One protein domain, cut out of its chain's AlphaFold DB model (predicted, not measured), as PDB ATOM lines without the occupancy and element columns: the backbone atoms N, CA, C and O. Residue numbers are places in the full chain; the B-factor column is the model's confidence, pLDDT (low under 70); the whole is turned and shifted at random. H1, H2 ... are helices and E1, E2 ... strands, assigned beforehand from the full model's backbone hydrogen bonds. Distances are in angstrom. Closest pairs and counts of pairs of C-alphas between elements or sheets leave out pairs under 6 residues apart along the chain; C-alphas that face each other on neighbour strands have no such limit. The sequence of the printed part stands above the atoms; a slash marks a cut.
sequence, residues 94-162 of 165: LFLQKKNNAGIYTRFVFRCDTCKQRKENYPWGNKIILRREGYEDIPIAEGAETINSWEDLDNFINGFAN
ATOM      1  N   LEU A  94     -26.861  35.528 -29.114       89.31
ATOM      2  CA  LEU A  94     -25.841  35.219 -30.109       89.31
ATOM      3  C   LEU A  94     -24.931  34.132 -29.543       89.31
ATOM      4  O   LEU A  94     -24.257  34.352 -28.536       89.31
ATOM      5  N   PHE A  95     -24.908  32.982 -30.207       89.81
ATOM      6  CA  PHE A  95     -24.017  31.873 -29.886       89.81
ATOM      7  C   PHE A  95     -22.883  31.865 -30.899       89.81
ATOM      8  O   PHE A  95     -23.104  31.599 -32.079       89.81
ATOM      9  N   LEU A  96     -21.681  32.197 -30.444       91.25
ATOM     10  CA  LEU A  96     -20.510  32.342 -31.301       91.25
ATOM     11  C   LEU A  96     -19.339  31.547 -30.730       91.25
ATOM     12  O   LEU A  96     -19.305  31.231 -29.539       91.25
ATOM     13  N   GLN A  97     -18.346  31.268 -31.560       92.25
ATOM     14  CA  GLN A  97     -17.064  30.731 -31.132       92.25
ATOM     15  C   GLN A  97     -15.916  31.615 -31.611       92.25
ATOM     16  O   GLN A  97     -16.052  32.363 -32.571       92.25
ATOM     17  N   LYS A  98     -14.781  31.563 -30.917       93.31
ATOM     18  CA  LYS A  98     -13.558  32.262 -31.323       93.31
ATOM     19  C   LYS A  98     -12.356  31.365 -31.088       93.31
ATOM     20  O   LYS A  98     -12.237  30.739 -30.031       93.31
ATOM     21  N   LYS A  99     -11.476  31.302 -32.086       92.88
ATOM     22  CA  LYS A  99     -10.232  30.533 -32.033       92.88
ATOM     23  C   LYS A  99      -9.197  31.292 -31.206       92.88
ATOM     24  O   LYS A  99      -8.970  32.479 -31.434       92.88
ATOM     25  N   ASN A 100      -8.584  30.625 -30.233       88.75
ATOM     26  CA  ASN A 100      -7.465  31.189 -29.481       88.75
ATOM     27  C   ASN A 100      -6.126  30.978 -30.222       88.75
ATOM     28  O   ASN A 100      -6.061  30.279 -31.233       88.75
ATOM     29  N   ASN A 101      -5.038  31.547 -29.693       87.31
ATOM     30  CA  ASN A 101      -3.699  31.438 -30.294       87.31
ATOM     31  C   ASN A 101      -3.171  29.992 -30.374       87.31
ATOM     32  O   ASN A 101      -2.301  29.707 -31.186       87.31
ATOM     33  N   ALA A 102      -3.698  29.084 -29.546       87.75
ATOM     34  CA  ALA A 102      -3.374  27.657 -29.563       87.75
ATOM     35  C   ALA A 102      -4.242  26.856 -30.555       87.75
ATOM     36  O   ALA A 102      -4.146  25.636 -30.622       87.75
ATOM     37  N   GLY A 103      -5.113  27.528 -31.311       85.31
ATOM     38  CA  GLY A 103      -5.993  26.908 -32.291       85.31
ATOM     39  C   GLY A 103      -7.267  26.277 -31.723       85.31
ATOM     40  O   GLY A 103      -8.004  25.649 -32.477       85.31
ATOM     41  N   ILE A 104      -7.553  26.465 -30.433       85.19
ATOM     42  CA  ILE A 104      -8.720  25.902 -29.745       85.19
ATOM     43  C   ILE A 104      -9.893  26.883 -29.830       85.19
ATOM     44  O   ILE A 104      -9.747  28.071 -29.529       85.19
ATOM     45  N   TYR A 105     -11.070  26.379 -30.198       86.06
ATOM     46  CA  TYR A 105     -12.310  27.152 -30.211       86.06
ATOM     47  C   TYR A 105     -12.922  27.259 -28.815       86.06
ATOM     48  O   TYR A 105     -13.195  26.256 -28.161       86.06
ATOM     49  N   THR A 106     -13.175  28.489 -28.369       87.00
ATOM     50  CA  THR A 106     -13.953  28.770 -27.154       87.00
ATOM     51  C   THR A 106     -15.328  29.292 -27.547       87.00
ATOM     52  O   THR A 106     -15.429  30.120 -28.451       87.00
ATOM     53  N   ARG A 107     -16.382  28.807 -26.881       89.31
ATOM     54  CA  ARG A 107     -17.772  29.225 -27.119       89.31
ATOM     55  C   ARG A 107     -18.142  30.407 -26.232       89.31
ATOM     56  O   ARG A 107     -17.760  30.461 -25.066       89.31
ATOM     57  N   PHE A 108     -18.924  31.320 -26.787       89.06
ATOM     58  CA  PHE A 108     -19.362  32.548 -26.143       89.06
ATOM     59  C   PHE A 108     -20.852  32.771 -26.380       89.06
ATOM     60  O   PHE A 108     -21.395  32.424 -27.432       89.06
ATOM     61  N   VAL A 109     -21.495  33.389 -25.391       90.94
ATOM     62  CA  VAL A 109     -22.898  33.794 -25.451       90.94
ATOM     63  C   VAL A 109     -22.970  35.295 -25.224       90.94
ATOM     64  O   VAL A 109     -22.454  35.802 -24.226       90.94
ATOM     65  N   PHE A 110     -23.626  35.997 -26.143       91.94
ATOM     66  CA  PHE A 110     -23.897  37.427 -26.034       91.94
ATOM     67  C   PHE A 110     -25.397  37.686 -26.122       91.94
ATOM     68  O   PHE A 110     -26.126  36.971 -26.810       91.94
ATOM     69  N   ARG A 111     -25.862  38.754 -25.480       93.00
ATOM     70  CA  ARG A 111     -27.176  39.330 -25.766       93.00
ATOM     71  C   ARG A 111     -27.106  40.158 -27.037       93.00
ATOM     72  O   ARG A 111     -26.180  40.943 -27.219       93.00
ATOM     73  N   CYS A 112     -28.110  40.025 -27.889       91.38
ATOM     74  CA  CYS A 112     -28.206  40.775 -29.133       91.38
ATOM     75  C   CYS A 112     -28.455  42.264 -28.861       91.38
ATOM     76  O   CYS A 112     -29.540  42.653 -28.425       91.38
ATOM     77  N   ASP A 113     -27.465  43.100 -29.168       91.38
ATOM     78  CA  ASP A 113     -27.562  44.559 -29.029       91.38
ATOM     79  C   ASP A 113     -28.540  45.183 -30.044       91.38
ATOM     80  O   ASP A 113     -29.021  46.293 -29.843       91.38
ATOM     81  N   THR A 114     -28.904  44.460 -31.107       86.69
ATOM     82  CA  THR A 114     -29.881  44.932 -32.098       86.69
ATOM     83  C   THR A 114     -31.308  44.885 -31.558       86.69
ATOM     84  O   THR A 114     -32.031  45.872 -31.647       86.69
ATOM     85  N   CYS A 115     -31.739  43.746 -31.004       86.56
ATOM     86  CA  CYS A 115     -33.130  43.578 -30.570       86.56
ATOM     87  C   CYS A 115     -33.342  43.835 -29.073       86.56
ATOM     88  O   CYS A 115     -34.460  44.126 -28.664       86.56
ATOM     89  N   LYS A 116     -32.292  43.739 -28.249       87.50
ATOM     90  CA  LYS A 116     -32.321  44.042 -26.807       87.50
ATOM     91  C   LYS A 116     -33.396  43.313 -25.990       87.50
ATOM     92  O   LYS A 116     -33.795  43.781 -24.929       87.50
ATOM     93  N   GLN A 117     -33.834  42.141 -26.453       84.00
ATOM     94  CA  GLN A 117     -34.988  41.431 -25.880       84.00
ATOM     95  C   GLN A 117     -34.651  40.625 -24.614       84.00
ATOM     96  O   GLN A 117     -35.538  40.315 -23.822       84.00
ATOM     97  N   ARG A 118     -33.371  40.297 -24.398       81.38
ATOM     98  CA  ARG A 118     -32.892  39.446 -23.295       81.38
ATOM     99  C   ARG A 118     -32.355  40.274 -22.126       81.38
ATOM    100  O   ARG A 118     -31.663  41.274 -22.321       81.38
ATOM    101  N   LYS A 119     -32.661  39.853 -20.897       78.69
ATOM    102  CA  LYS A 119     -32.308  40.566 -19.649       78.69
ATOM    103  C   LYS A 119     -31.253  39.840 -18.808       78.69
ATOM    104  O   LYS A 119     -30.833  40.361 -17.782       78.69
ATOM    105  N   GLU A 120     -30.814  38.667 -19.247       80.81
ATOM    106  CA  GLU A 120     -29.814  37.842 -18.575       80.81
ATOM    107  C   GLU A 120     -28.460  38.539 -18.456       80.81
ATOM    108  O   GLU A 120     -28.132  39.452 -19.213       80.81
ATOM    109  N   ASN A 121     -27.630  38.064 -17.528       84.75
ATOM    110  CA  ASN A 121     -26.318  38.641 -17.258       84.75
ATOM    111  C   ASN A 121     -25.229  38.150 -18.236       84.75
ATOM    112  O   ASN A 121     -24.171  37.686 -17.825       84.75
ATOM    113  N   TYR A 122     -25.507  38.235 -19.538       89.12
ATOM    114  CA  TYR A 122     -24.514  38.046 -20.598       89.12
ATOM    115  C   TYR A 122     -24.089  39.409 -21.175       89.12
ATOM    116  O   TYR A 122     -24.871  40.368 -21.140       89.12
ATOM    117  N   PRO A 123     -22.869  39.544 -21.716       91.56
ATOM    118  CA  PRO A 123     -22.442  40.777 -22.377       91.56
ATOM    119  C   PRO A 123     -23.316  41.094 -23.597       91.56
ATOM    120  O   PRO A 123     -23.818  40.187 -24.260       91.56
ATOM    121  N   TRP A 124     -23.508  42.379 -23.899       92.69
ATOM    122  CA  TRP A 124     -24.152  42.810 -25.144       92.69
ATOM    123  C   TRP A 124     -23.204  42.627 -26.329       92.69
ATOM    124  O   TRP A 124     -21.995  42.807 -26.197       92.69
ATOM    125  N   GLY A 125     -23.758  42.275 -27.484       92.44
ATOM    126  CA  GLY A 125     -23.002  41.978 -28.686       92.44
ATOM    127  C   GLY A 125     -23.753  42.363 -29.952       92.44
ATOM    128  O   GLY A 125     -24.929  42.035 -30.119       92.44
ATOM    129  N   ASN A 126     -23.052  43.029 -30.868       92.94
ATOM    130  CA  ASN A 126     -23.506  43.242 -32.237       92.94
ATOM    131  C   ASN A 126     -22.806  42.227 -33.150       92.94
ATOM    132  O   ASN A 126     -21.577  42.189 -33.203       92.94
ATOM    133  N   LYS A 127     -23.578  41.416 -33.881       89.19
ATOM    134  CA  LYS A 127     -23.050  40.294 -34.672       89.19
ATOM    135  C   LYS A 127     -22.023  40.721 -35.727       89.19
ATOM    136  O   LYS A 127     -21.022  40.035 -35.916       89.19
ATOM    137  N   ILE A 128     -22.224  41.872 -36.368       90.19
ATOM    138  CA  ILE A 128     -21.296  42.407 -37.377       90.19
ATOM    139  C   ILE A 128     -19.964  42.799 -36.726       90.19
ATOM    140  O   ILE A 128     -18.904  42.515 -37.281       90.19
ATOM    141  N   ILE A 129     -20.012  43.429 -35.550       93.06
ATOM    142  CA  ILE A 129     -18.811  43.831 -34.805       93.06
ATOM    143  C   ILE A 129     -18.060  42.594 -34.310       93.06
ATOM    144  O   ILE A 129     -16.869  42.462 -34.570       93.06
ATOM    145  N   LEU A 130     -18.766  41.646 -33.694       94.25
ATOM    146  CA  LEU A 130     -18.169  40.412 -33.185       94.25
ATOM    147  C   LEU A 130     -17.496  39.604 -34.307       94.25
ATOM    148  O   LEU A 130     -16.375  39.132 -34.138       94.25
ATOM    149  N   ARG A 131     -18.101  39.531 -35.501       92.31
ATOM    150  CA  ARG A 131     -17.450  38.904 -36.665       92.31
ATOM    151  C   ARG A 131     -16.134  39.579 -37.057       92.31
ATOM    152  O   ARG A 131     -15.162  38.894 -37.360       92.31
ATOM    153  N   ARG A 132     -16.060  40.913 -36.995       93.19
ATOM    154  CA  ARG A 132     -14.807  41.660 -37.239       93.19
ATOM    155  C   ARG A 132     -13.752  41.413 -36.160       93.19
ATOM    156  O   ARG A 132     -12.565  41.479 -36.451       93.19
ATOM    157  N   GLU A 133     -14.176  41.100 -34.940       93.31
ATOM    158  CA  GLU A 133     -13.296  40.735 -33.826       93.31
ATOM    159  C   GLU A 133     -12.849  39.263 -33.855       93.31
ATOM    160  O   GLU A 133     -12.166  38.805 -32.932       93.31
ATOM    161  N   GLY A 134     -13.211  38.511 -34.899       92.44
ATOM    162  CA  GLY A 134     -12.820  37.113 -35.081       92.44
ATOM    163  C   GLY A 134     -13.726  36.109 -34.370       92.44
ATOM    164  O   GLY A 134     -13.311  34.971 -34.160       92.44
ATOM    165  N   TYR A 135     -14.933  36.516 -33.968       93.50
ATOM    166  CA  TYR A 135     -15.977  35.569 -33.595       93.50
ATOM    167  C   TYR A 135     -16.659  35.022 -34.850       93.50
ATOM    168  O   TYR A 135     -16.965  35.756 -35.783       93.50
ATOM    169  N   GLU A 136     -16.955  33.738 -34.856       91.12
ATOM    170  CA  GLU A 136     -17.668  33.058 -35.932       91.12
ATOM    171  C   GLU A 136     -18.921  32.387 -35.372       91.12
ATOM    172  O   GLU A 136     -18.998  32.067 -34.182       91.12
ATOM    173  N   ASP A 137     -19.942  32.232 -36.217       84.88
ATOM    174  CA  ASP A 137     -21.128  31.468 -35.845       84.88
ATOM    175  C   ASP A 137     -20.719  30.035 -35.517       84.88
ATOM    176  O   ASP A 137     -19.843  29.462 -36.167       84.88
ATOM    177  N   ILE A 138     -21.354  29.457 -34.498       82.56
ATOM    178  CA  ILE A 138     -21.179  28.030 -34.247       82.56
ATOM    179  C   ILE A 138     -21.750  27.312 -35.472       82.56
ATOM    180  O   ILE A 138     -22.923  27.541 -35.785       82.56
ATOM    181  N   PRO A 139     -20.959  26.483 -36.173       66.94
ATOM    182  CA  PRO A 139     -21.478  25.730 -37.298       66.94
ATOM    183  C   PRO A 139     -22.644  24.881 -36.796       66.94
ATOM    184  O   PRO A 139     -22.479  24.015 -35.933       66.94
ATOM    185  N   ILE A 140     -23.838  25.164 -37.317       59.09
ATOM    186  CA  ILE A 140     -24.907  24.175 -37.329       59.09
ATOM    187  C   ILE A 140     -24.344  23.107 -38.245       59.09
ATOM    188  O   ILE A 140     -24.082  23.384 -39.414       59.09
ATOM    189  N   ALA A 141     -24.014  21.947 -37.696       55.28
ATOM    190  CA  ALA A 141     -23.509  20.878 -38.530       55.28
ATOM    191  C   ALA A 141     -24.580  20.600 -39.609       55.28
ATOM    192  O   ALA A 141     -25.746  20.371 -39.278       55.28
ATOM    193  N   GLU A 142     -24.209  20.743 -40.888       46.41
ATOM    194  CA  GLU A 142     -25.110  20.498 -42.022       46.41
ATOM    195  C   GLU A 142     -25.736  19.108 -41.865       46.41
ATOM    196  O   GLU A 142     -25.021  18.140 -41.607       46.41
ATOM    197  N   GLY A 143     -27.066  19.008 -41.964       48.38
ATOM    198  CA  GLY A 143     -27.808  17.762 -41.728       48.38
ATOM    199  C   GLY A 143     -28.418  17.613 -40.329       48.38
ATOM    200  O   GLY A 143     -29.297  16.768 -40.156       48.38
ATOM    201  N   ALA A 144     -28.076  18.470 -39.358       54.59
ATOM    202  CA  ALA A 144     -28.722  18.467 -38.038       54.59
ATOM    203  C   ALA A 144     -30.237  18.747 -38.112       54.59
ATOM    204  O   ALA A 144     -31.006  18.295 -37.268       54.59
ATOM    205  N   GLU A 145     -30.674  19.448 -39.159       53.62
ATOM    206  CA  GLU A 145     -32.083  19.728 -39.460       53.62
ATOM    207  C   GLU A 145     -32.897  18.502 -39.906       53.62
ATOM    208  O   GLU A 145     -34.122  18.564 -39.955       53.62
ATOM    209  N   THR A 146     -32.234  17.379 -40.202       56.19
ATOM    210  CA  THR A 146     -32.878  16.106 -40.573       56.19
ATOM    211  C   THR A 146     -32.908  15.076 -39.442       56.19
ATOM    212  O   THR A 146     -33.457  13.988 -39.621       56.19
ATOM    213  N   ILE A 147     -32.362  15.414 -38.270       66.38
ATOM    214  CA  ILE A 147     -32.307  14.522 -37.109       66.38
ATOM    215  C   ILE A 147     -33.686  14.471 -36.452       66.38
ATOM    216  O   ILE A 147     -34.115  15.421 -35.800       66.38
ATOM    217  N   ASN A 148     -34.366  13.336 -36.604       68.00
ATOM    218  CA  ASN A 148     -35.707  13.119 -36.056       68.00
ATOM    219  C   ASN A 148     -35.732  12.066 -34.936       68.00
ATOM    220  O   ASN A 148     -36.789  11.810 -34.358       68.00
ATOM    221  N   SER A 149     -34.587  11.456 -34.614       74.19
ATOM    222  CA  SER A 149     -34.472  10.428 -33.580       74.19
ATOM    223  C   SER A 149     -33.140  10.494 -32.823       74.19
ATOM    224  O   SER A 149     -32.170  11.106 -33.272       74.19
ATOM    225  N   TRP A 150     -33.094   9.846 -31.656       64.81
ATOM    226  CA  TRP A 150     -31.873   9.713 -30.854       64.81
ATOM    227  C   TRP A 150     -30.783   8.898 -31.562       64.81
ATOM    228  O   TRP A 150     -29.609   9.222 -31.426       64.81
ATOM    229  N   GLU A 151     -31.160   7.891 -32.351       73.50
ATOM    230  CA  GLU A 151     -30.217   7.094 -33.148       73.50
ATOM    231  C   GLU A 151     -29.606   7.925 -34.287       73.50
ATOM    232  O   GLU A 151     -28.404   7.839 -34.534       73.50
ATOM    233  N   ASP A 152     -30.396   8.788 -34.935       65.06
ATOM    234  CA  ASP A 152     -29.890   9.720 -35.953       65.06
ATOM    235  C   ASP A 152     -28.913  10.732 -35.348       65.06
ATOM    236  O   ASP A 152     -27.892  11.047 -35.957       65.06
ATOM    237  N   LEU A 153     -29.199  11.208 -34.131       61.22
ATOM    238  CA  LEU A 153     -28.321  12.120 -33.402       61.22
ATOM    239  C   LEU A 153     -26.984  11.454 -33.055       61.22
ATOM    240  O   LEU A 153     -25.932  12.050 -33.290       61.22
ATOM    241  N   ASP A 154     -27.011  10.221 -32.545       67.62
ATOM    242  CA  ASP A 154     -25.799   9.460 -32.230       67.62
ATOM    243  C   ASP A 154     -24.976   9.168 -33.491       67.62
ATOM    244  O   ASP A 154     -23.758   9.355 -33.498       67.62
ATOM    245  N   ASN A 155     -25.618   8.771 -34.590       67.81
ATOM    246  CA  ASN A 155     -24.934   8.530 -35.863       67.81
ATOM    247  C   ASN A 155     -24.323   9.811 -36.442       67.81
ATOM    248  O   ASN A 155     -23.202   9.789 -36.951       67.81
ATOM    249  N   PHE A 156     -25.026  10.935 -36.329       65.44
ATOM    250  CA  PHE A 156     -24.546  12.235 -36.773       65.44
ATOM    251  C   PHE A 156     -23.314  12.690 -35.982       65.44
ATOM    252  O   PHE A 156     -22.290  13.038 -36.569       65.44
ATOM    253  N   ILE A 157     -23.373  12.618 -34.649       64.38
ATOM    254  CA  ILE A 157     -22.262  12.986 -33.759       64.38
ATOM    255  C   ILE A 157     -21.039  12.091 -34.013       64.38
ATOM    256  O   ILE A 157     -19.916  12.591 -34.110       64.38
ATOM    257  N   ASN A 158     -21.246  10.782 -34.169       63.41
ATOM    258  CA  ASN A 158     -20.162   9.826 -34.403       63.41
ATOM    259  C   ASN A 158     -19.620   9.857 -35.848       63.41
ATOM    260  O   ASN A 158     -18.469   9.489 -36.080       63.41
ATOM    261  N   GLY A 159     -20.404  10.337 -36.819       59.22
ATOM    262  CA  GLY A 159     -19.983  10.514 -38.212       59.22
ATOM    263  C   GLY A 159     -18.932  11.614 -38.397       59.22
ATOM    264  O   GLY A 159     -17.988  11.438 -39.167       59.22
ATOM    265  N   PHE A 160     -19.020  12.711 -37.635       50.59
ATOM    266  CA  PHE A 160     -18.024  13.795 -37.665       50.59
ATOM    267  C   PHE A 160     -16.687  13.427 -37.005       50.59
ATOM    268  O   PHE A 160     -15.667  14.042 -37.312       50.59
ATOM    269  N   ALA A 161     -16.656  12.410 -36.140       46.78
ATOM    270  CA  ALA A 161     -15.434  11.967 -35.467       46.78
ATOM    271  C   ALA A 161     -14.439  11.233 -36.396       46.78
ATOM    272  O   ALA A 161     -13.294  11.023 -36.004       46.78
ATOM    273  N   ASN A 162     -14.852  10.862 -37.618       40.59
ATOM    274  CA  ASN A 162     -14.061  10.056 -38.559       40.59
ATOM    275  C   ASN A 162     -13.594  10.803 -39.823       40.59
ATOM    276  O   ASN A 162     -13.092  10.168 -40.752       40.59
TER     277      ASN A 162
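What this domain is: This is residues 94 to 162 of the 165 residues of an uncharacterized protein of viral metagenome (UniProt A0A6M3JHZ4). A small antiparallel sheet, E2 - E1 - E3, has short helix H1 over one face; helix H2 lies well away beyond a long link, residues 138 to 149. The 69 printed residues hold E1, E2, H1, E3, H2 in that order, mixed in class, with under half in named elements. The whole is loose: radius of gyration of the C-alphas 15.2 A, spans 37 by 32 by 20 A.

How they stand to each other: E1, residues 94 to 99, and E2, residues 105 to 112, form a hairpin; N 96 and O 108 are 3.0 A apart. E3, residues 135 to 137, is antiparallel to E1, with N 97 and O 136 2.8 A apart. H1, residues 127 to 132, is on the sheet, over E1, at a height of 8.5 A; their closest C-alphas, of Leu 94 and Lys 127, are 7.4 A apart. E2, H1 and E3 form a split strand-helix-strand unit, E1 between its strands, with a right-handed crossover. H2, residues 150 to 160, is apart from E1, E2 and H1. In H1 and H2 every O i to N i+4 pair is within hydrogen-bond range.

Where its parts are: E1, 16.4 A long, begins at C-alpha 94 (-25.841, 35.219, -30.109). E2 spans 21.0 A, H1 8.7 A and E3 7.0 A. H2, 16.0 A, ends at C-alpha 160 (-18.024, 13.795, -37.665).

The domain as a whole: The farthest C-alphas, of Lys 116 and Asn 162, are 40.3 A apart. The printed part has no cut. The links E2 to H1 and E3 to H2 are long. The model's pLDDT is under 70 at residues 139 to 148, 150 and 152 to 162.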